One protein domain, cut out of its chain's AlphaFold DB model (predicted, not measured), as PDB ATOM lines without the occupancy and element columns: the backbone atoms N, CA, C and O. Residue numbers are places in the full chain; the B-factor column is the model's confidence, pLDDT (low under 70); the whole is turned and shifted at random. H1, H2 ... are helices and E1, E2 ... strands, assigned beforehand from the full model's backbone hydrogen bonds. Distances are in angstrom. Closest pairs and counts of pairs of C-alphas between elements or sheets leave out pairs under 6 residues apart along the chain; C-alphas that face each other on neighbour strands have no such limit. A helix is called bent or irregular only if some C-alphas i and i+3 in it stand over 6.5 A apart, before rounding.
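AT A GLANCE: This is residues 25 to 196 of the 303 residues of an uncharacterized protein of Betaproteobacteria bacterium (UniProt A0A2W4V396). What does the model look like? Near the middle lies a twisted sheet of three strands, E2, E3 and E4; a second small sheet, E1, E8 and E7, sits near the end of E2 at Phe 56. H1, H4 and H3 stand side by side in a row, and the hairpin E5 and E6 lies with H6 towards the end of the longest axis away from H1. What is it made of? The printed part has 172 residues, with six named helices and eight named strands in the order H1 E1 E2 E3 H2 H3 H4 H5 E4 H6 E5 E6 E7 E8; its class is mixed, helices and strands, its sheets are antiparallel, and under half of the residues are in named elements. It is compact, with a radius of gyration of the C-alphas of 15.1 A and spans of 45 by 34 by 26 A.

HOW THE PARTS SIT: How are the sheets paired? E3, residues 59 to 65, is the inner strand between E2, residues 51 to 56, with N 54 and O 61 at 2.9 A, and E4, residues 129 to 133, with N 62 and O 132 at 2.8 A. E8, residues 192 to 195, is the inner strand between E1, residues 39 to 42, with N 41 and O 193 at 2.7 A, and E7, residues 186 to 189, with N 194 and O 187 at 2.8 A. E5, residues 155 to 158, and E6, residues 165 to 167, form a hairpin, with N 156 and O 166 at 2.8 A. Where are the helices? H4, residues 101 to 112, is irregular, with C-alphas 102 and 105 7.1 A apart; it touches H3, residues 90 to 97, in a helical hairpin at a shallow tilt of 19 degrees, closest at the C-alphas of Val 94 and Ala 107, 5.7 A. With residues 102 to 105 alone it touches H1, residues 25 to 37, closest at the C-alphas of Ile 28 and Thr 102, 6.2 A. H2, residues 68 to 73, H5, residues 114 to 117, and H6, residues 148 to 152, touch no helix. Are the helix backbones complete? Every O i to N i+4 pair is within hydrogen-bond range in H1, H2, H3 and H6, and 6 of 8 are in H4; H5 is too short for such a pair.

IN THESE COORDINATES: Where does the first element begin? C-alpha 25 of H1 is at (213.064, 166.824, 224.815). Where does the last end? C-alpha 195 of E8 is at (210.746, 186.666, 234.289). Which are longest? From first to last C-alpha, E3 measures 19.4 A, H4 18.4 A and H1 18.1 A.

THE WHOLE: How large is it? The two C-alphas farthest apart, those of Asn 26 and Ser 76, are 46.2 A apart. Is it unbroken? The printed part has no cut; the links H2 to H3, H5 to E4, E4 to H6 and E6 to E7 are long. Is confidence low anywhere? No printed residue is under 70, and the mean pLDDT of the printed part is 95.0.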
ATOM      1  N   GLU A  25     212.176 165.880 225.513       91.62
ATOM      2  CA  GLU A  25     213.064 166.824 224.815       91.62
ATOM      3  C   GLU A  25     212.331 168.054 224.268       91.62
ATOM      4  O   GLU A  25     212.811 169.176 224.418       91.62
ATOM      5  N   ASN A  26     211.154 167.875 223.669       89.88
ATOM      6  CA  ASN A  26     210.356 168.984 223.141       89.88
ATOM      7  C   ASN A  26     209.899 169.949 224.246       89.88
ATOM      8  O   ASN A  26     210.010 171.161 224.078       89.88
ATOM      9  N   VAL A  27     209.450 169.417 225.386       90.50
ATOM     10  CA  VAL A  27     209.046 170.195 226.562       90.50
ATOM     11  C   VAL A  27     210.238 170.972 227.110       90.50
ATOM     12  O   VAL A  27     210.131 172.171 227.340       90.50
ATOM     13  N   ILE A  28     211.395 170.319 227.248       93.69
ATOM     14  CA  ILE A  28     212.628 170.967 227.712       93.69
ATOM     15  C   ILE A  28     213.033 172.097 226.761       93.69
ATOM     16  O   ILE A  28     213.285 173.216 227.201       93.69
ATOM     17  N   ASN A  29     213.058 171.841 225.454       94.00
ATOM     18  CA  ASN A  29     213.434 172.843 224.459       94.00
ATOM     19  C   ASN A  29     212.473 174.037 224.447       94.00
ATOM     20  O   ASN A  29     212.917 175.182 224.309       94.00
ATOM     21  N   GLN A  30     211.175 173.784 224.629       92.94
ATOM     22  CA  GLN A  30     210.167 174.830 224.741       92.94
ATOM     23  C   GLN A  30     210.392 175.685 225.992       92.94
ATOM     24  O   GLN A  30     210.511 176.905 225.873       92.94
ATOM     25  N   ASP A  31     210.558 175.062 227.162       94.31
ATOM     26  CA  ASP A  31     210.823 175.773 228.417       94.31
ATOM     27  C   ASP A  31     212.106 176.621 228.331       94.31
ATOM     28  O   ASP A  31     212.134 177.763 228.792       94.31
ATOM     29  N   ILE A  32     213.166 176.104 227.695       95.94
ATOM     30  CA  ILE A  32     214.416 176.846 227.460       95.94
ATOM     31  C   ILE A  32     214.173 178.057 226.561       95.94
ATOM     32  O   ILE A  32     214.671 179.151 226.848       95.94
ATOM     33  N   SER A  33     213.445 177.869 225.459       95.06
ATOM     34  CA  SER A  33     213.115 178.938 224.512       95.06
ATOM     35  C   SER A  33     212.318 180.046 225.197       95.06
ATOM     36  O   SER A  33     212.667 181.223 225.085       95.06
ATOM     37  N   ASP A  34     211.295 179.676 225.966       94.69
ATOM     38  CA  ASP A  34     210.431 180.615 226.674       94.69
ATOM     39  C   ASP A  34     211.181 181.343 227.794       94.69
ATOM     40  O   ASP A  34     211.072 182.567 227.919       94.69
ATOM     41  N   ALA A  35     212.026 180.636 228.550       97.06
ATOM     42  CA  ALA A  35     212.859 181.244 229.582       97.06
ATOM     43  C   ALA A  35     213.870 182.249 229.008       97.06
ATOM     44  O   ALA A  35     214.106 183.294 229.620       97.06
ATOM     45  N   LYS A  36     214.455 181.969 227.835       95.88
ATOM     46  CA  LYS A  36     215.368 182.892 227.139       95.88
ATOM     47  C   LYS A  36     214.641 184.094 226.542       95.88
ATOM     48  O   LYS A  36     215.155 185.207 226.623       95.88
ATOM     49  N   ARG A  37     213.458 183.878 225.954       95.88
ATOM     50  CA  ARG A  37     212.610 184.952 225.409       95.88
ATOM     51  C   ARG A  37     212.195 185.929 226.505       95.88
ATOM     52  O   ARG A  37     212.179 187.137 226.286       95.88
ATOM     53  N   GLY A  38     211.917 185.392 227.688       96.81
ATOM     54  CA  GLY A  38     211.461 186.146 228.837       96.81
ATOM     55  C   GLY A  38     209.994 186.548 228.720       96.81
ATOM     56  O   GLY A  38     209.407 186.615 227.639       96.81
ATOM     57  N   LYS A  39     209.391 186.819 229.873       97.88
ATOM     58  CA  LYS A  39     207.995 187.225 229.999       97.88
ATOM     59  C   LYS A  39     207.937 188.577 230.707       97.88
ATOM     60  O   LYS A  39     208.245 188.611 231.899       97.88
ATOM     61  N   PRO A  40     207.609 189.679 230.008       98.06
ATOM     62  CA  PRO A  40     207.475 190.996 230.620       98.06
ATOM     63  C   PRO A  40     206.116 191.153 231.320       98.06
ATOM     64  O   PRO A  40     205.081 190.714 230.821       98.06
ATOM     65  N   ILE A  41     206.127 191.803 232.477       98.25
ATOM     66  CA  ILE A  41     204.984 192.114 233.332       98.25
ATOM     67  C   ILE A  41     205.057 193.600 233.693       98.25
ATOM     68  O   ILE A  41     206.101 194.092 234.121       98.25
ATOM     69  N   GLN A  42     203.932 194.300 233.558       97.69
ATOM     70  CA  GLN A  42     203.798 195.705 233.941       97.69
ATOM     71  C   GLN A  42     203.378 195.822 235.417       97.69
ATOM     72  O   GLN A  42     202.331 195.307 235.812       97.69
ATOM     73  N   LEU A  43     204.224 196.454 236.239       96.94
ATOM     74  CA  LEU A  43     204.090 196.531 237.706       96.94
ATOM     75  C   LEU A  43     203.146 197.641 238.197       96.94
ATOM     76  O   LEU A  43     202.729 197.647 239.359       96.94
ATOM     77  N   ASP A  44     202.829 198.604 237.338       94.56
ATOM     78  CA  ASP A  44     201.867 199.688 237.577       94.56
ATOM     79  C   ASP A  44     200.431 199.164 237.739       94.56
ATOM     80  O   ASP A  44     199.640 199.740 238.482       94.56
ATOM     81  N   ARG A  45     200.125 198.015 237.127       93.00
ATOM     82  CA  ARG A  45     198.826 197.330 237.226       93.00
ATOM     83  C   ARG A  45     198.597 196.595 238.545       93.00
ATOM     84  O   ARG A  45     197.512 196.065 238.757       93.00
ATOM     85  N   ILE A  46     199.607 196.527 239.410       97.12
ATOM     86  CA  ILE A  46     199.526 195.852 240.705       97.12
ATOM     87  C   ILE A  46     199.502 196.934 241.785       97.12
ATOM     88  O   ILE A  46     200.438 197.735 241.892       97.12
ATOM     89  N   ALA A  47     198.438 196.981 242.587       97.81
ATOM     90  CA  ALA A  47     198.364 197.888 243.729       97.81
ATOM     91  C   ALA A  47     199.127 197.313 244.942       97.81
ATOM     92  O   ALA A  47     199.278 196.093 245.052       97.81
ATOM     93  N   PRO A  48     199.614 198.154 245.874       97.75
ATOM     94  CA  PRO A  48     200.200 197.668 247.120       97.75
ATOM     95  C   PRO A  48     199.241 196.739 247.878       97.75
ATOM     96  O   PRO A  48     198.059 197.041 248.035       97.75
ATOM     97  N   GLY A  49     199.753 195.609 248.358       96.50
ATOM     98  CA  GLY A  49     198.982 194.560 249.024       96.50
ATOM     99  C   GLY A  49     198.321 193.550 248.083       96.50
ATOM    100  O   GLY A  49     197.676 192.621 248.567       96.50
ATOM    101  N   GLN A  50     198.463 193.709 246.763       97.19
ATOM    102  CA  GLN A  50     197.919 192.788 245.766       97.19
ATOM    103  C   GLN A  50     199.005 191.912 245.140       97.19
ATOM    104  O   GLN A  50     200.193 192.246 245.125       97.19
ATOM    105  N   SER A  51     198.569 190.785 244.579       96.56
ATOM    106  CA  SER A  51     199.393 189.939 243.721       96.56
ATOM    107  C   SER A  51     198.684 189.596 242.427       96.56
ATOM    108  O   SER A  51     197.460 189.653 242.325       96.56
ATOM    109  N   ILE A  52     199.491 189.178 241.463       97.88
ATOM    110  CA  ILE A  52     199.056 188.393 240.316       97.88
ATOM    111  C   ILE A  52     199.812 187.064 240.310       97.88
ATOM    112  O   ILE A  52     200.918 186.969 240.855       97.88
ATOM    113  N   ILE A  53     199.224 186.057 239.669       98.06
ATOM    114  CA  ILE A  53     199.895 184.792 239.370       98.06
ATOM    115  C   ILE A  53     200.205 184.769 237.879       98.06
ATOM    116  O   ILE A  53     199.330 184.998 237.045       98.06
ATOM    117  N   VAL A  54     201.462 184.498 237.551       97.50
ATOM    118  CA  VAL A  54     201.947 184.417 236.178       97.50
ATOM    119  C   VAL A  54     202.641 183.080 235.990       97.50
ATOM    120  O   VAL A  54     203.526 182.725 236.759       97.50
ATOM    121  N   GLU A  55     202.266 182.339 234.952       96.75
ATOM    122  CA  GLU A  55     202.976 181.110 234.602       96.75
ATOM    123  C   GLU A  55     204.361 181.413 234.007       96.75
ATOM    124  O   GLU A  55     204.481 182.255 233.107       96.75
ATOM    125  N   PHE A  56     205.388 180.712 234.487       96.44
ATOM    126  CA  PHE A  56     206.747 180.726 233.951       96.44
ATOM    127  C   PHE A  56     207.390 179.347 234.131       96.44
ATOM    128  O   PHE A  56     207.365 178.799 235.229       96.44
ATOM    129  N   SER A  57     207.948 178.774 233.058       93.75
ATOM    130  CA  SER A  57     208.463 177.392 233.050       93.75
ATOM    131  C   SER A  57     207.420 176.366 233.539       93.75
ATOM    132  O   SER A  57     207.753 175.467 234.313       93.75
ATOM    133  N   ARG A  58     206.150 176.540 233.126       90.75
ATOM    134  CA  ARG A  58     204.980 175.721 233.516       90.75
ATOM    135  C   ARG A  58     204.666 175.715 235.019       90.75
ATOM    136  O   ARG A  58     203.929 174.859 235.500       90.75
ATOM    137  N   LEU A  59     205.214 176.673 235.767       93.50
ATOM    138  CA  LEU A  59     204.979 176.831 237.198       93.50
ATOM    139  C   LEU A  59     204.305 178.174 237.492       93.50
ATOM    140  O   LEU A  59     204.628 179.183 236.856       93.50
ATOM    141  N   PRO A  60     203.374 178.218 238.458       97.44
ATOM    142  CA  PRO A  60     202.732 179.460 238.854       97.44
ATOM    143  C   PRO A  60     203.694 180.295 239.707       97.44
ATOM    144  O   PRO A  60     204.232 179.814 240.703       97.44
ATOM    145  N   ILE A  61     203.896 181.559 239.336       98.56
ATOM    146  CA  ILE A  61     204.753 182.512 240.047       98.56
ATOM    147  C   ILE A  61     203.895 183.641 240.609       98.56
ATOM    148  O   ILE A  61     203.178 184.307 239.862       98.56
ATOM    149  N   TYR A  62     204.006 183.893 241.911       98.56
ATOM    150  CA  TYR A  62     203.478 185.104 242.522       98.56
ATOM    151  C   TYR A  62     204.371 186.297 242.204       98.56
ATOM    152  O   TYR A  62     205.578 186.268 242.449       98.56
ATOM    153  N   ILE A  63     203.743 187.376 241.741       98.56
ATOM    154  CA  ILE A  63     204.312 188.723 241.743       98.56
ATOM    155  C   ILE A  63     203.445 189.542 242.696       98.56
ATOM    156  O   ILE A  63     202.307 189.879 242.368       98.56
ATOM    157  N   TYR A  64     203.960 189.803 243.895       98.38
ATOM    158  CA  TYR A  64     203.250 190.493 244.970       98.38
ATOM    159  C   TYR A  64     203.882 191.858 245.228       98.38
ATOM    160  O   TYR A  64     205.090 191.955 245.453       98.38
ATOM    161  N   LYS A  65     203.069 192.915 245.232       98.19
ATOM    162  CA  LYS A  65     203.525 194.267 245.557       98.19
ATOM    163  C   LYS A  65     203.306 194.523 247.037       98.19
ATOM    164  O   LYS A  65     202.169 194.619 247.493       98.19
ATOM    165  N   ARG A  66     204.393 194.634 247.793       97.62
ATOM    166  CA  ARG A  66     204.359 194.858 249.237       97.62
ATOM    167  C   ARG A  66     203.750 196.212 249.568       97.62
ATOM    168  O   ARG A  66     203.931 197.205 248.864       97.62
ATOM    169  N   THR A  67     203.030 196.250 250.677       96.62
ATOM    170  CA  THR A  67     202.609 197.496 251.320       96.62
ATOM    171  C   THR A  67     203.797 198.162 252.025       96.62
ATOM    172  O   THR A  67     204.739 197.468 252.415       96.62
ATOM    173  N   PRO A  68     203.749 199.483 252.282       96.00
ATOM    174  CA  PRO A  68     204.779 200.155 253.077       96.00
ATOM    175  C   PRO A  68     205.011 199.495 254.444       96.00
ATOM    176  O   PRO A  68     206.151 199.326 254.865       96.00
ATOM    177  N   ALA A  69     203.940 199.043 255.107       93.00
ATOM    178  CA  ALA A  69     204.031 198.343 256.387       93.00
ATOM    179  C   ALA A  69     204.777 197.002 256.277       93.00
ATOM    180  O   ALA A  69     205.573 196.667 257.148       93.00
ATOM    181  N   GLU A  70     204.559 196.242 255.200       95.00
ATOM    182  CA  GLU A  70     205.257 194.971 254.970       95.00
ATOM    183  C   GLU A  70     206.732 195.162 254.632       95.00
ATOM    184  O   GLU A  70     207.533 194.319 255.024       95.00
ATOM    185  N   ILE A  71     207.086 196.244 253.931       95.56
ATOM    186  CA  ILE A  71     208.482 196.607 253.649       95.56
ATOM    187  C   ILE A  71     209.200 196.929 254.963       95.56
ATOM    188  O   ILE A  71     210.252 196.362 255.245       95.56
ATOM    189  N   LEU A  72     208.591 197.765 255.813       92.38
ATOM    190  CA  LEU A  72     209.126 198.069 257.144       92.38
ATOM    191  C   LEU A  72     209.271 196.798 257.999       92.38
ATOM    192  O   LEU A  72     210.271 196.630 258.699       92.38
ATOM    193  N   ALA A  73     208.313 195.874 257.896       89.81
ATOM    194  CA  ALA A  73     208.313 194.634 258.663       89.81
ATOM    195  C   ALA A  73     209.383 193.611 258.232       89.81
ATOM    196  O   ALA A  73     209.682 192.691 258.995       89.81
ATOM    197  N   LEU A  74     210.007 193.757 257.052       92.12
ATOM    198  CA  LEU A  74     211.042 192.825 256.574       92.12
ATOM    199  C   LEU A  74     212.196 192.663 257.578       92.12
ATOM    200  O   LEU A  74     212.723 191.557 257.740       92.12
ATOM    201  N   ASN A  75     212.542 193.756 258.266       87.50
ATOM    202  CA  ASN A  75     213.589 193.816 259.286       87.50
ATOM    203  C   ASN A  75     213.086 193.533 260.712       87.50
ATOM    204  O   ASN A  75     213.901 193.295 261.599       87.50
ATOM    205  N   SER A  76     211.772 193.571 260.956       83.38
ATOM    206  CA  SER A  76     211.208 193.424 262.305       83.38
ATOM    207  C   SER A  76     210.896 191.978 262.686       83.38
ATOM    208  O   SER A  76     210.677 191.689 263.862       83.38
ATOM    209  N   ILE A  77     210.829 191.064 261.711       82.38
ATOM    210  CA  ILE A  77     210.612 189.643 261.990       82.38
ATOM    211  C   ILE A  77     211.835 189.085 262.720       82.38
ATOM    212  O   ILE A  77     212.960 189.136 262.219       82.38
ATOM    213  N   GLN A  78     211.599 188.531 263.911       82.56
ATOM    214  CA  GLN A  78     212.644 187.921 264.725       82.56
ATOM    215  C   GLN A  78     213.279 186.762 263.959       82.56
ATOM    216  O   GLN A  78     212.586 185.820 263.569       82.56
ATOM    217  N   ARG A  79     214.600 186.805 263.768       83.25
ATOM    218  CA  ARG A  79     215.333 185.771 263.015       83.25
ATOM    219  C   ARG A  79     215.109 184.376 263.599       83.25
ATOM    220  O   ARG A  79     214.920 183.431 262.844       83.25
ATOM    221  N   ASP A  80     214.987 184.279 264.921       86.50
ATOM    222  CA  ASP A  80     214.718 183.024 265.627       86.50
ATOM    223  C   ASP A  80     213.309 182.464 265.401       86.50
ATOM    224  O   ASP A  80     213.044 181.329 265.791       86.50
ATOM    225  N   SER A  81     212.404 183.215 264.773       91.88
ATOM    226  CA  SER A  81     211.086 182.721 264.354       91.88
ATOM    227  C   SER A  81     211.095 182.093 262.958       91.88
ATOM    228  O   SER A  81     210.119 181.445 262.579       91.88
ATOM    229  N   LEU A  82     212.187 182.243 262.201       94.25
ATOM    230  CA  LEU A  82     212.332 181.751 260.832       94.25
ATOM    231  C   LEU A  82     213.101 180.425 260.798       94.25
ATOM    232  O   LEU A  82     213.979 180.176 261.625       94.25
ATOM    233  N   ALA A  83     212.761 179.566 259.839       94.75
ATOM    234  CA  ALA A  83     213.397 178.262 259.669       94.75
ATOM    235  C   ALA A  83     214.736 178.342 258.923       94.75
ATOM    236  O   ALA A  83     215.659 177.605 259.252       94.75
ATOM    237  N   ASP A  84     214.833 179.232 257.933       93.81
ATOM    238  CA  ASP A  84     216.034 179.430 257.114       93.81
ATOM    239  C   ASP A  84     216.252 180.929 256.810       93.81
ATOM    240  O   ASP A  84     216.102 181.371 255.667       93.81
ATOM    241  N   PRO A  85     216.534 181.764 257.831       91.56
ATOM    242  CA  PRO A  85     216.671 183.212 257.654       91.56
ATOM    243  C   PRO A  85     217.821 183.599 256.714       91.56
ATOM    244  O   PRO A  85     217.747 184.640 256.058       91.56
ATOM    245  N   GLU A  86     218.851 182.754 256.628       90.56
ATOM    246  CA  GLU A  86     220.058 182.994 255.838       90.56
ATOM    247  C   GLU A  86     220.018 182.370 254.442       90.56
ATOM    248  O   GLU A  86     220.926 182.619 253.650       90.56
ATOM    249  N   ASN A  87     218.942 181.644 254.114       93.25
ATOM    250  CA  ASN A  87     218.780 180.911 252.861       93.25
ATOM    251  C   ASN A  87     219.888 179.850 252.655       93.25
ATOM    252  O   ASN A  87     220.285 179.566 251.525       93.25
ATOM    253  N   GLU A  88     220.387 179.263 253.748       94.56
ATOM    254  CA  GLU A  88     221.438 178.237 253.774       94.56
ATOM    255  C   GLU A  88     220.980 176.939 253.098       94.56
ATOM    256  O   GLU A  88     221.778 176.229 252.485       94.56
ATOM    257  N   ASN A  89     219.673 176.657 253.117       95.81
ATOM    258  CA  ASN A  89     219.106 175.461 252.497       95.81
ATOM    259  C   ASN A  89     218.784 175.645 251.007       95.81
ATOM    260  O   ASN A  89     218.112 174.796 250.416       95.81
ATOM    261  N   PHE A  90     219.255 176.722 250.368       96.38
ATOM    262  CA  PHE A  90     218.936 177.046 248.978       96.38
ATOM    263  C   PHE A  90     219.205 175.889 248.010       96.38
ATOM    264  O   PHE A  90     218.288 175.436 247.327       96.38
ATOM    265  N   LYS A  91     220.429 175.347 247.982       95.94
ATOM    266  CA  LYS A  91     220.775 174.248 247.063       95.94
ATOM    267  C   LYS A  91     219.953 172.989 247.326       95.94
ATOM    268  O   LYS A  91     219.524 172.336 246.380       95.94
ATOM    269  N   ALA A  92     219.683 172.672 248.592       95.56
ATOM    270  CA  ALA A  92     218.823 171.551 248.961       95.56
ATOM    271  C   ALA A  92     217.365 171.770 248.507       95.56
ATOM    272  O   ALA A  92     216.725 170.831 248.033       95.56
ATOM    273  N   SER A  93     216.866 173.008 248.570       95.50
ATOM    274  CA  SER A  93     215.553 173.395 248.037       95.50
ATOM    275  C   SER A  93     215.487 173.255 246.513       95.50
ATOM    276  O   SER A  93     214.515 172.717 245.981       95.50
ATOM    277  N   VAL A  94     216.532 173.675 245.790       96.31
ATOM    278  CA  VAL A  94     216.614 173.489 244.330       96.31
ATOM    279  C   VAL A  94     216.681 172.006 243.977       96.31
ATOM    280  O   VAL A  94     215.949 171.548 243.102       96.31
ATOM    281  N   LYS A  95     217.488 171.227 244.704       94.88
ATOM    282  CA  LYS A  95     217.580 169.772 244.542       94.88
ATOM    283  C   LYS A  95     216.230 169.093 244.725       94.88
ATOM    284  O   LYS A  95     215.861 168.252 243.916       94.88
ATOM    285  N   ARG A  96     215.457 169.491 245.737       92.94
ATOM    286  CA  ARG A  96     214.102 168.968 245.946       92.94
ATOM    287  C   ARG A  96     213.167 169.252 244.762       92.94
ATOM    288  O   ARG A  96     212.299 168.435 244.476       92.94
ATOM    289  N   GLN A  97     213.340 170.388 244.095       93.19
ATOM    290  CA  GLN A  97     212.519 170.788 242.950       93.19
ATOM    291  C   GLN A  97     212.966 170.156 241.627       93.19
ATOM    292  O   GLN A  97     212.181 170.131 240.684       93.19
ATOM    293  N   PHE A  98     214.179 169.602 241.546       94.56
ATOM    294  CA  PHE A  98     214.626 168.795 240.411       94.56
ATOM    295  C   PHE A  98     214.049 167.374 240.504       94.56
ATOM    296  O   PHE A  98     214.788 166.424 240.677       94.56
ATOM    297  N   SER A  99     212.728 167.208 240.462       89.94
ATOM    298  CA  SER A  99     212.079 165.915 240.746       89.94
ATOM    299  C   SER A  99     211.929 164.979 239.539       89.94
ATOM    300  O   SER A  99     211.526 163.830 239.710       89.94
ATOM    301  N   SER A 100     212.219 165.446 238.325       92.69
ATOM    302  CA  SER A 100     212.084 164.681 237.079       92.69
ATOM    303  C   SER A 100     212.939 165.279 235.959       92.69
ATOM    304  O   SER A 100     213.458 166.393 236.081       92.69
ATOM    305  N   THR A 101     213.025 164.589 234.819       92.19
ATOM    306  CA  THR A 101     213.670 165.120 233.606       92.19
ATOM    307  C   THR A 101     213.067 166.452 233.157       92.19
ATOM    308  O   THR A 101     213.796 167.357 232.762       92.19
ATOM    309  N   THR A 102     211.748 166.626 233.263       91.56
ATOM    310  CA  THR A 102     211.072 167.868 232.852       91.56
ATOM    311  C   THR A 102     211.248 169.017 233.846       91.56
ATOM    312  O   THR A 102     210.924 170.153 233.509       91.56
ATOM    313  N   ALA A 103     211.792 168.759 235.038       94.62
ATOM    314  CA  ALA A 103     212.137 169.786 236.020       94.62
ATOM    315  C   ALA A 103     213.548 170.374 235.816       94.62
ATOM    316  O   ALA A 103     213.939 171.294 236.540       94.62
ATOM    317  N   VAL A 104     214.321 169.867 234.843       95.75
ATOM    318  CA  VAL A 104     215.713 170.286 234.598       95.75
ATOM    319  C   VAL A 104     215.836 171.789 234.350       95.75
ATOM    320  O   VAL A 104     216.699 172.443 234.938       95.75
ATOM    321  N   VAL A 105     214.933 172.357 233.548       96.88
ATOM    322  CA  VAL A 105     214.973 173.779 233.192       96.88
ATOM    323  C   VAL A 105     214.686 174.633 234.418       96.88
ATOM    324  O   VAL A 105     215.468 175.526 234.740       96.88
ATOM    325  N   TRP A 106     213.621 174.312 235.155       96.94
ATOM    326  CA  TRP A 106     213.254 175.030 236.373       96.94
ATOM    327  C   TRP A 106     214.371 175.018 237.420       96.94
ATOM    328  O   TRP A 106     214.737 176.065 237.949       96.94
ATOM    329  N   ALA A 107     214.964 173.855 237.689       96.81
ATOM    330  CA  ALA A 107     216.020 173.748 238.685       96.81
ATOM    331  C   ALA A 107     217.273 174.561 238.296       96.81
ATOM    332  O   ALA A 107     217.833 175.254 239.145       96.81
ATOM    333  N   ASN A 108     217.669 174.575 237.018       97.56
ATOM    334  CA  ASN A 108     218.757 175.446 236.554       97.56
ATOM    335  C   ASN A 108     218.399 176.935 236.621       97.56
ATOM    336  O   ASN A 108     219.241 177.750 236.996       97.56
ATOM    337  N   LEU A 109     217.157 177.302 236.293       97.94
ATOM    338  CA  LEU A 109     216.677 178.679 236.423       97.94
ATOM    339  C   LEU A 109     216.770 179.166 237.871       97.94
ATOM    340  O   LEU A 109     217.220 180.286 238.110       97.94
ATOM    341  N   LEU A 110     216.406 178.324 238.839       97.44
ATOM    342  CA  LEU A 110     216.546 178.670 240.249       97.44
ATOM    343  C   LEU A 110     218.001 178.930 240.631       97.44
ATOM    344  O   LEU A 110     218.261 179.943 241.271       97.44
ATOM    345  N   LEU A 111     218.953 178.093 240.198       97.00
ATOM    346  CA  LEU A 111     220.382 178.325 240.459       97.00
ATOM    347  C   LEU A 111     220.860 179.683 239.923       97.00
ATOM    348  O   LEU A 111     221.636 180.368 240.584       97.00
ATOM    349  N   GLN A 112     220.354 180.126 238.769       96.50
ATOM    350  CA  GLN A 112     220.677 181.450 238.219       96.50
ATOM    351  C   GLN A 112     220.131 182.612 239.069       96.50
ATOM    352  O   GLN A 112     220.631 183.734 238.978       96.50
ATOM    353  N   ALA A 113     219.122 182.359 239.904       96.75
ATOM    354  CA  ALA A 113     218.499 183.339 240.786       96.75
ATOM    355  C   ALA A 113     219.097 183.369 242.205       96.75
ATOM    356  O   ALA A 113     218.612 184.136 243.039       96.75
ATOM    357  N   GLU A 114     220.143 182.583 242.499       96.25
ATOM    358  CA  GLU A 114     220.742 182.475 243.842       96.25
ATOM    359  C   GLU A 114     221.100 183.847 244.429       96.25
ATOM    360  O   GLU A 114     220.770 184.152 245.575       96.25
ATOM    361  N   THR A 115     221.682 184.727 243.610       95.94
ATOM    362  CA  THR A 115     222.075 186.080 244.033       95.94
ATOM    363  C   THR A 115     220.890 186.975 244.389       95.94
ATOM    364  O   THR A 115     221.058 187.904 245.174       95.94
ATOM    365  N   ILE A 116     219.698 186.724 243.838       97.38
ATOM    366  CA  ILE A 116     218.459 187.423 244.206       97.38
ATOM    367  C   ILE A 116     217.870 186.779 245.464       97.38
ATOM    368  O   ILE A 116     217.528 187.480 246.415       97.38
ATOM    369  N   ALA A 117     217.803 185.445 245.489       96.88
ATOM    370  CA  ALA A 117     217.249 184.663 246.591       96.88
ATOM    371  C   ALA A 117     218.001 184.864 247.919       96.88
ATOM    372  O   ALA A 117     217.390 184.748 248.982       96.88
ATOM    373  N   ALA A 118     219.298 185.177 247.850       95.19
ATOM    374  CA  ALA A 118     220.163 185.454 248.992       95.19
ATOM    375  C   ALA A 118     220.120 186.919 249.478       95.19
ATOM    376  O   ALA A 118     220.726 187.232 250.504       95.19
ATOM    377  N   ARG A 119     219.430 187.835 248.774       95.06
ATOM    378  CA  ARG A 119     219.331 189.242 249.202       95.06
ATOM    379  C   ARG A 119     218.563 189.347 250.508       95.06
ATOM    380  O   ARG A 119     217.474 188.794 250.647       95.06
ATOM    381  N   LYS A 120     219.097 190.121 251.447       92.12
ATOM    382  CA  LYS A 120     218.490 190.352 252.758       92.12
ATOM    383  C   LYS A 120     218.053 191.810 252.891       92.12
ATOM    384  O   LYS A 120     218.739 192.677 252.360       92.12
ATOM    385  N   PRO A 121     216.947 192.076 253.603       92.19
ATOM    386  CA  PRO A 121     215.990 191.093 254.132       92.19
ATOM    387  C   PRO A 121     214.969 190.609 253.079       92.19
ATOM    388  O   PRO A 121     214.200 189.689 253.342       92.19
ATOM    389  N   SER A 122     214.926 191.246 251.905       94.94
ATOM    390  CA  SER A 122     213.774 191.218 250.995       94.94
ATOM    391  C   SER A 122     213.704 190.027 250.039       94.94
ATOM    392  O   SER A 122     212.629 189.757 249.496       94.94
ATOM    393  N   ARG A 123     214.827 189.348 249.767       97.06
ATOM    394  CA  ARG A 123     214.955 188.299 248.734       97.06
ATOM    395  C   ARG A 123     214.440 188.753 247.362       97.06
ATOM    396  O   ARG A 123     213.813 187.992 246.629       97.06
ATOM    397  N   SER A 124     214.622 190.040 247.059       97.75
ATOM    398  CA  SER A 124     214.014 190.714 245.908       97.75
ATOM    399  C   SER A 124     214.995 191.668 245.222       97.75
ATOM    400  O   SER A 124     215.924 192.178 245.850       97.75
ATOM    401  N   VAL A 125     214.797 191.921 243.923       97.50
ATOM    402  CA  VAL A 125     215.559 192.949 243.197       97.50
ATOM    403  C   VAL A 125     215.162 194.348 243.659       97.50
ATOM    404  O   VAL A 125     216.032 195.183 243.883       97.50
ATOM    405  N   ASP A 126     213.860 194.546 243.840       96.25
ATOM    406  CA  ASP A 126     213.215 195.734 244.392       96.25
ATOM    407  C   ASP A 126     212.465 195.305 245.661       96.25
ATOM    408  O   ASP A 126     211.683 194.354 245.628       96.25
ATOM    409  N   GLU A 127     212.699 195.970 246.792       96.75
ATOM    410  CA  GLU A 127     212.073 195.601 248.068       96.75
ATOM    411  C   GLU A 127     210.549 195.751 248.064       96.75
ATOM    412  O   GLU A 127     209.871 195.098 248.855       96.75
ATOM    413  N   SER A 128     209.978 196.540 247.158       96.94
ATOM    414  CA  SER A 128     208.530 196.671 247.010       96.94
ATOM    415  C   SER A 128     207.881 195.501 246.265       96.94
ATOM    416  O   SER A 128     206.669 195.324 246.377       96.94
ATOM    417  N   ILE A 129     208.649 194.660 245.560       98.12
ATOM    418  CA  ILE A 129     208.123 193.565 244.731       98.12
ATOM    419  C   ILE A 129     208.690 192.223 245.193       98.12
ATOM    420  O   ILE A 129     209.880 191.962 245.064       98.12
ATOM    421  N   LEU A 130     207.833 191.333 245.690       98.50
ATOM    422  CA  LEU A 130     208.188 189.936 245.923       98.50
ATOM    423  C   LEU A 130     207.881 189.113 244.670       98.50
ATOM    424  O   LEU A 130     206.760 189.154 244.161       98.50
ATOM    425  N   VAL A 131     208.851 188.310 244.234       98.75
ATOM    426  CA  VAL A 131     208.679 187.333 243.153       98.75
ATOM    427  C   VAL A 131     209.068 185.956 243.661       98.75
ATOM    428  O   VAL A 131     210.239 185.717 243.953       98.75
ATOM    429  N   VAL A 132     208.100 185.051 243.776       98.62
ATOM    430  CA  VAL A 132     208.316 183.697 244.311       98.62
ATOM    431  C   VAL A 132     207.425 182.675 243.622       98.62
ATOM    432  O   VAL A 132     206.365 183.016 243.106       98.62
ATOM    433  N   SER A 133     207.825 181.406 243.646       98.00
ATOM    434  CA  SER A 133     206.943 180.290 243.305       98.00
ATOM    435  C   SER A 133     205.658 180.363 244.131       98.00
ATOM    436  O   SER A 133     205.699 180.522 245.352       98.00
ATOM    437  N   ALA A 134     204.517 180.221 243.460       97.88
ATOM    438  CA  ALA A 134     203.222 180.054 244.104       97.88
ATOM    439  C   ALA A 134     202.986 178.613 244.568       97.88
ATOM    440  O   ALA A 134     201.982 178.360 245.221       97.88
ATOM    441  N   ALA A 135     203.888 177.680 244.259       96.00
ATOM    442  CA  ALA A 135     203.868 176.322 244.784       96.00
ATOM    443  C   ALA A 135     204.772 176.211 246.021       96.00
ATOM    444  O   ALA A 135     205.931 176.640 246.002       96.00
ATOM    445  N   ALA A 136     204.256 175.604 247.089       95.25
ATOM    446  CA  ALA A 136     205.012 175.345 248.305       95.25
ATOM    447  C   ALA A 136     206.187 174.382 248.030       95.25
ATOM    448  O   ALA A 136     205.996 173.354 247.377       95.25
ATOM    449  N   PRO A 137     207.394 174.638 248.569       93.25
ATOM    450  CA  PRO A 137     208.602 173.874 248.231       93.25
ATOM    451  C   PRO A 137     208.553 172.408 248.688       93.25
ATOM    452  O   PRO A 137     209.267 171.556 248.154       93.25
ATOM    453  N   THR A 138     207.721 172.092 249.683       89.31
ATOM    454  CA  THR A 138     207.614 170.735 250.228       89.31
ATOM    455  C   THR A 138     206.455 169.954 249.626       89.31
ATOM    456  O   THR A 138     206.680 168.854 249.130       89.31
ATOM    457  N   SER A 139     205.238 170.491 249.672       90.19
ATOM    458  CA  SER A 139     204.030 169.784 249.226       90.19
ATOM    459  C   SER A 139     203.742 169.944 247.732       90.19
ATOM    460  O   SER A 139     203.011 169.136 247.172       90.19
ATOM    461  N   GLY A 140     204.281 170.986 247.088       91.19
ATOM    462  CA  GLY A 140     203.910 171.383 245.727       91.19
ATOM    463  C   GLY A 140     202.539 172.060 245.624       91.19
ATOM    464  O   GLY A 140     202.155 172.479 244.535       91.19
ATOM    465  N   CYS A 141     201.800 172.204 246.731       94.12
ATOM    466  CA  CYS A 141     200.478 172.819 246.720       94.12
ATOM    467  C   CYS A 141     200.545 174.320 246.444       94.12
ATOM    468  O   CYS A 141     201.487 175.006 246.848       94.12
ATOM    469  N   MET A 142     199.511 174.837 245.779       96.38
ATOM    470  CA  MET A 142     199.379 176.267 245.528       96.38
ATOM    471  C   MET A 142     199.155 177.012 246.847       96.38
ATOM    472  O   MET A 142     198.272 176.668 247.630       96.38
ATOM    473  N   LEU A 143     199.969 178.030 247.093       97.88
ATOM    474  CA  LEU A 143     199.922 178.845 248.294       97.88
ATOM    475  C   LEU A 143     198.712 179.777 248.259       97.88
ATOM    476  O   LEU A 143     198.454 180.448 247.257       97.88
ATOM    477  N   ALA A 144     198.030 179.875 249.394       97.38
ATOM    478  CA  ALA A 144     197.006 180.875 249.638       97.38
ATOM    479  C   ALA A 144     197.619 182.129 250.277       97.38
ATOM    480  O   ALA A 144     198.586 182.041 251.038       97.38
ATOM    481  N   ILE A 145     197.018 183.292 250.012       96.00
ATOM    482  CA  ILE A 145     197.254 184.493 250.819       96.00
ATOM    483  C   ILE A 145     196.581 184.292 252.181       96.00
ATOM    484  O   ILE A 145     195.450 183.811 252.265       96.00
ATOM    485  N   THR A 146     197.295 184.633 253.246       96.44
ATOM    486  CA  THR A 146     196.846 184.457 254.630       96.44
ATOM    487  C   THR A 146     195.669 185.359 254.992       96.44
ATOM    488  O   THR A 146     195.420 186.407 254.388       96.44
ATOM    489  N   ASN A 147     194.937 184.965 256.035       95.06
ATOM    490  CA  ASN A 147     193.868 185.799 256.575       95.06
ATOM    491  C   ASN A 147     194.436 187.002 257.375       95.06
ATOM    492  O   ASN A 147     195.616 187.013 257.739       95.06
ATOM    493  N   PRO A 148     193.616 188.015 257.726       93.69
ATOM    494  CA  PRO A 148     194.097 189.191 258.456       93.69
ATOM    495  C   PRO A 148     194.756 188.901 259.813       93.69
ATOM    496  O   PRO A 148     195.631 189.657 260.230       93.69
ATOM    497  N   GLN A 149     194.360 187.838 260.522       93.69
ATOM    498  CA  GLN A 149     194.959 187.493 261.817       93.69
ATOM    499  C   GLN A 149     196.365 186.908 261.650       93.69
ATOM    500  O   GLN A 149     197.284 187.303 262.363       93.69
ATOM    501  N   GLU A 150     196.542 186.000 260.693       94.12
ATOM    502  CA  GLU A 150     197.840 185.435 260.309       94.12
ATOM    503  C   GLU A 150     198.764 186.528 259.748       94.12
ATOM    504  O   GLU A 150     199.931 186.617 260.131       94.12
ATOM    505  N   LYS A 151     198.216 187.445 258.942       92.06
ATOM    506  CA  LYS A 151     198.941 188.598 258.398       92.06
ATOM    507  C   LYS A 151     199.463 189.547 259.473       92.06
ATOM    508  O   LYS A 151     200.599 190.003 259.385       92.06
ATOM    509  N   ARG A 152     198.692 189.786 260.541       89.38
ATOM    510  CA  ARG A 152     199.161 190.551 261.716       89.38
ATOM    511  C   ARG A 152     200.325 189.878 262.445       89.38
ATOM    512  O   ARG A 152     201.087 190.570 263.109       89.38
ATOM    513  N   LYS A 153     200.478 188.557 262.315       89.69
ATOM    514  CA  LYS A 153     201.624 187.793 262.837       89.69
ATOM    515  C   LYS A 153     202.811 187.755 261.862       89.69
ATOM    516  O   LYS A 153     203.795 187.080 262.141       89.69
ATOM    517  N   GLY A 154     202.730 188.465 260.734       91.38
ATOM    518  CA  GLY A 154     203.798 188.571 259.736       91.38
ATOM    519  C   GLY A 154     203.750 187.523 258.622       91.38
ATOM    520  O   GLY A 154     204.586 187.576 257.723       91.38
ATOM    521  N   ALA A 155     202.789 186.593 258.637       94.75
ATOM    522  CA  ALA A 155     202.643 185.595 257.580       94.75
ATOM    523  C   ALA A 155     201.877 186.164 256.384       94.75
ATOM    524  O   ALA A 155     200.763 186.651 256.546       94.75
ATOM    525  N   LEU A 156     202.441 186.066 255.181       96.94
ATOM    526  CA  LEU A 156     201.801 186.472 253.929       96.94
ATOM    527  C   LEU A 156     201.207 185.283 253.165       96.94
ATOM    528  O   LEU A 156     200.127 185.407 252.590       96.94
ATOM    529  N   PHE A 157     201.892 184.136 253.174       97.69
ATOM    530  CA  PHE A 157     201.446 182.934 252.472       97.69
ATOM    531  C   PHE A 157     201.232 181.767 253.423       97.69
ATOM    532  O   PHE A 157     201.925 181.638 254.435       97.69
ATOM    533  N   LYS A 158     200.308 180.887 253.043       97.38
ATOM    534  CA  LYS A 158     200.033 179.625 253.717       97.38
ATOM    535  C   LYS A 158     199.905 178.503 252.697       97.38
ATOM    536  O   LYS A 158     199.171 178.627 251.722       97.38
ATOM    537  N   ASP A 159     200.598 177.403 252.945       96.81
ATOM    538  CA  ASP A 159     200.370 176.137 252.262       96.81
ATOM    539  C   ASP A 159     199.095 175.490 252.837       96.81
ATOM    540  O   ASP A 159     199.102 175.075 253.999       96.81
ATOM    541  N   PRO A 160     197.994 175.392 252.071       96.25
ATOM    542  CA  PRO A 160     196.747 174.811 252.565       96.25
ATOM    543  C   PRO A 160     196.857 173.304 252.840       96.25
ATOM    544  O   PRO A 160     196.062 172.776 253.612       96.25
ATOM    545  N   CYS A 161     197.834 172.616 252.245       94.38
ATOM    546  CA  CYS A 161     198.006 171.174 252.396       94.38
ATOM    547  C   CYS A 161     198.700 170.790 253.704       94.38
ATOM    548  O   CYS A 161     198.444 169.716 254.241       94.38
ATOM    549  N   THR A 162     199.582 171.648 254.221       94.19
ATOM    550  CA  THR A 162     200.398 171.349 255.413       94.19
ATOM    551  C   THR A 162     200.211 172.355 256.548       94.19
ATOM    552  O   THR A 162     200.618 172.099 257.677       94.19
ATOM    553  N   GLY A 163     199.607 173.514 256.269       94.44
ATOM    554  CA  GLY A 163     199.507 174.634 257.202       94.44
ATOM    555  C   GLY A 163     200.793 175.454 257.337       94.44
ATOM    556  O   GLY A 163     200.810 176.402 258.119       94.44
ATOM    557  N   HIS A 164     201.849 175.122 256.586       95.81
ATOM    558  CA  HIS A 164     203.117 175.849 256.596       95.81
ATOM    559  C   HIS A 164     202.919 177.310 256.182       95.81
ATOM    560  O   HIS A 164     202.209 177.597 255.220       95.81
ATOM    561  N   MET A 165     203.557 178.237 256.892       96.81
ATOM    562  CA  MET A 165     203.422 179.674 256.662       96.81
ATOM    563  C   MET A 165     204.743 180.311 256.238       96.81
ATOM    564  O   MET A 165     205.825 179.890 256.658       96.81
ATOM    565  N   PHE A 166     204.627 181.380 255.451       97.19
ATOM    566  CA  PHE A 166     205.754 182.149 254.934       97.19
ATOM    567  C   PHE A 166     205.496 183.643 255.083       97.19
ATOM    568  O   PHE A 166     204.361 184.097 254.935       97.19
ATOM    569  N   ASP A 167     206.540 184.412 255.365       96.38
ATOM    570  CA  ASP A 167     206.442 185.862 255.522       96.38
ATOM    571  C   ASP A 167     206.410 186.630 254.183       96.38
ATOM    572  O   ASP A 167     206.387 186.047 253.096       96.38
ATOM    573  N   SER A 168     206.428 187.966 254.248       96.31
ATOM    574  CA  SER A 168     206.447 188.843 253.067       96.31
ATOM    575  C   SER A 168     207.767 188.823 252.275       96.31
ATOM    576  O   SER A 168     207.837 189.423 251.204       96.31
ATOM    577  N   ALA A 169     208.809 188.126 252.734       97.00
ATOM    578  CA  ALA A 169     210.015 187.793 251.966       97.00
ATOM    579  C   ALA A 169     209.979 186.350 251.417       97.00
ATOM    580  O   ALA A 169     210.941 185.884 250.797       97.00
ATOM    581  N   GLY A 170     208.882 185.620 251.646       97.19
ATOM    582  CA  GLY A 170     208.760 184.206 251.318       97.19
ATOM    583  C   GLY A 170     209.644 183.311 252.189       97.19
ATOM    584  O   GLY A 170     209.996 182.214 251.757       97.19
ATOM    585  N   ARG A 171     210.052 183.767 253.379       96.88
ATOM    586  CA  ARG A 171     210.830 182.969 254.331       96.88
ATOM    587  C   ARG A 171     209.894 182.092 255.147       96.88
ATOM    588  O   ARG A 171     208.848 182.564 255.588       96.88
ATOM    589  N   ALA A 172     210.252 180.828 255.339       96.56
ATOM    590  CA  ALA A 172     209.441 179.901 256.121       96.56
ATOM    591  C   ALA A 172     209.556 180.204 257.622       96.56
ATOM    592  O   ALA A 172     210.658 180.427 258.130       96.56
ATOM    593  N   PHE A 173     208.437 180.166 258.348       96.00
ATOM    594  CA  PHE A 173     208.463 180.202 259.814       96.00
ATOM    595  C   PHE A 173     208.953 178.869 260.392       96.00
ATOM    596  O   PHE A 173     208.780 177.811 259.782       96.00
ATOM    597  N   LYS A 174     209.523 178.880 261.603       93.62
ATOM    598  CA  LYS A 174     209.836 177.644 262.334       93.62
ATOM    599  C   LYS A 174     208.593 176.757 262.441       93.62
ATOM    600  O   LYS A 174     207.481 177.236 262.642       93.62
ATOM    601  N   GLY A 175     208.792 175.452 262.262       88.00
ATOM    602  CA  GLY A 175     207.708 174.470 262.172       88.00
ATOM    603  C   GLY A 175     207.046 174.368 260.790       88.00
ATOM    604  O   GLY A 175     206.327 173.407 260.560       88.00
ATOM    605  N   SER A 176     207.331 175.279 259.850       85.12
ATOM    606  CA  SER A 176     206.793 175.270 258.472       85.12
ATOM    607  C   SER A 176     207.725 174.592 257.449       85.12
ATOM    608  O   SER A 176     207.707 174.908 256.258       85.12
ATOM    609  N   GLY A 177     208.568 173.661 257.906       81.12
ATOM    610  CA  GLY A 177     209.638 173.047 257.110       81.12
ATOM    611  C   GLY A 177     210.933 173.868 257.087       81.12
ATOM    612  O   GLY A 177     211.092 174.806 257.859       81.12
ATOM    613  N   THR A 178     211.878 173.479 256.224       89.06
ATOM    614  CA  THR A 178     213.251 174.029 256.182       89.06
ATOM    615  C   THR A 178     213.545 174.922 254.976       89.06
ATOM    616  O   THR A 178     214.625 175.500 254.906       89.06
ATOM    617  N   PHE A 179     212.629 175.024 254.008       95.81
ATOM    618  CA  PHE A 179     212.871 175.736 252.752       95.81
ATOM    619  C   PHE A 179     212.023 176.999 252.644       95.81
ATOM    620  O   PHE A 179     210.801 176.950 252.776       95.81
ATOM    621  N   ASN A 180     212.669 178.112 252.308       97.38
ATOM    622  CA  ASN A 180     211.986 179.319 251.858       97.38
ATOM    623  C   ASN A 180     211.332 179.100 250.481       97.38
ATOM    624  O   ASN A 180     211.734 178.217 249.716       97.38
ATOM    625  N   LEU A 181     210.366 179.948 250.126       98.12
ATOM    626  CA  LEU A 181     209.764 179.950 248.793       98.12
ATOM    627  C   LEU A 181     210.824 180.239 247.729       98.12
ATOM    628  O   LEU A 181     211.653 181.142 247.897       98.12
ATOM    629  N   ALA A 182     210.797 179.471 246.642       98.12
ATOM    630  CA  ALA A 182     211.762 179.585 245.560       98.12
ATOM    631  C   ALA A 182     211.601 180.922 244.823       98.12
ATOM    632  O   ALA A 182     210.485 181.307 244.484       98.12
ATOM    633  N   VAL A 183     212.708 181.617 244.566       98.56
ATOM    634  CA  VAL A 183     212.729 182.866 243.792       98.56
ATOM    635  C   VAL A 183     213.159 182.515 242.364       98.56
ATOM    636  O   VAL A 183     214.275 182.019 242.202       98.56
ATOM    637  N   PRO A 184     212.315 182.715 241.332       98.31
ATOM    638  CA  PRO A 184     212.727 182.511 239.946       98.31
ATOM    639  C   PRO A 184     213.710 183.601 239.494       98.31
ATOM    640  O   PRO A 184     213.806 184.653 240.127       98.31
ATOM    641  N   PRO A 185     214.410 183.403 238.369       98.19
ATOM    642  CA  PRO A 185     215.261 184.432 237.793       98.19
ATOM    643  C   PRO A 185     214.417 185.514 237.095       98.19
ATOM    644  O   PRO A 185     213.482 185.231 236.340       98.19
ATOM    645  N   TYR A 186     214.727 186.781 237.375       98.50
ATOM    646  CA  TYR A 186     214.066 187.933 236.763       98.50
ATOM    647  C   TYR A 186     214.943 189.185 236.783       98.50
ATOM    648  O   TYR A 186     215.960 189.259 237.469       98.50
ATOM    649  N   SER A 187     214.514 190.195 236.032       97.62
ATOM    650  CA  SER A 187     215.095 191.542 236.046       97.62
ATOM    651  C   SER A 187     213.998 192.598 236.119       97.62
ATOM    652  O   SER A 187     212.876 192.338 235.683       97.62
ATOM    653  N   VAL A 188     214.327 193.779 236.635       97.12
ATOM    654  CA  VAL A 188     213.422 194.934 236.697       97.12
ATOM    655  C   VAL A 188     214.074 196.103 235.964       97.12
ATOM    656  O   VAL A 188     215.247 196.392 236.190       97.12
ATOM    657  N   ALA A 189     213.319 196.750 235.081       96.06
ATOM    658  CA  ALA A 189     213.710 197.967 234.381       96.06
ATOM    659  C   ALA A 189     212.518 198.936 234.370       96.06
ATOM    660  O   ALA A 189     211.508 198.689 233.706       96.06
ATOM    661  N   GLY A 190     212.615 200.022 235.142       94.38
ATOM    662  CA  GLY A 190     211.490 200.933 235.365       94.38
ATOM    663  C   GLY A 190     210.280 200.198 235.950       94.38
ATOM    664  O   GLY A 190     210.405 199.466 236.926       94.38
ATOM    665  N   SER A 191     209.112 200.355 235.324       95.75
ATOM    666  CA  SER A 191     207.867 199.676 235.711       95.75
ATOM    667  C   SER A 191     207.725 198.254 235.154       95.75
ATOM    668  O   SER A 191     206.694 197.619 235.372       95.75
ATOM    669  N   THR A 192     208.715 197.748 234.412       97.94
ATOM    670  CA  THR A 192     208.642 196.428 233.778       97.94
ATOM    671  C   THR A 192     209.498 195.415 234.525       97.94
ATOM    672  O   THR A 192     210.719 195.545 234.619       97.94
ATOM    673  N   LEU A 193     208.855 194.351 234.996       98.44
ATOM    674  CA  LEU A 193     209.509 193.142 235.480       98.44
ATOM    675  C   LEU A 193     209.554 192.114 234.356       98.44
ATOM    676  O   LEU A 193     208.559 191.917 233.678       98.44
ATOM    677  N   THR A 194     210.675 191.430 234.154       98.56
ATOM    678  CA  THR A 194     210.762 190.336 233.176       98.56
ATOM    679  C   THR A 194     211.234 189.057 233.853       98.56
ATOM    680  O   THR A 194     212.383 189.008 234.290       98.56
ATOM    681  N   LEU A 195     210.370 188.037 233.916       98.56
ATOM    682  CA  LEU A 195     210.746 186.666 234.289       98.56
ATOM    683  C   LEU A 195     211.548 186.070 233.132       98.56
ATOM    684  O   LEU A 195     211.031 186.003 232.016       98.56
ATOM    685  N   LYS A 196     212.811 185.708 233.356       98.06
ATOM    686  CA  LYS A 196     213.707 185.222 232.296       98.06
ATOM    687  C   LYS A 196     214.924 184.514 232.873       98.06
ATOM    688  O   LYS A 196     215.309 184.788 234.003       98.06
TER     689      LYS A 196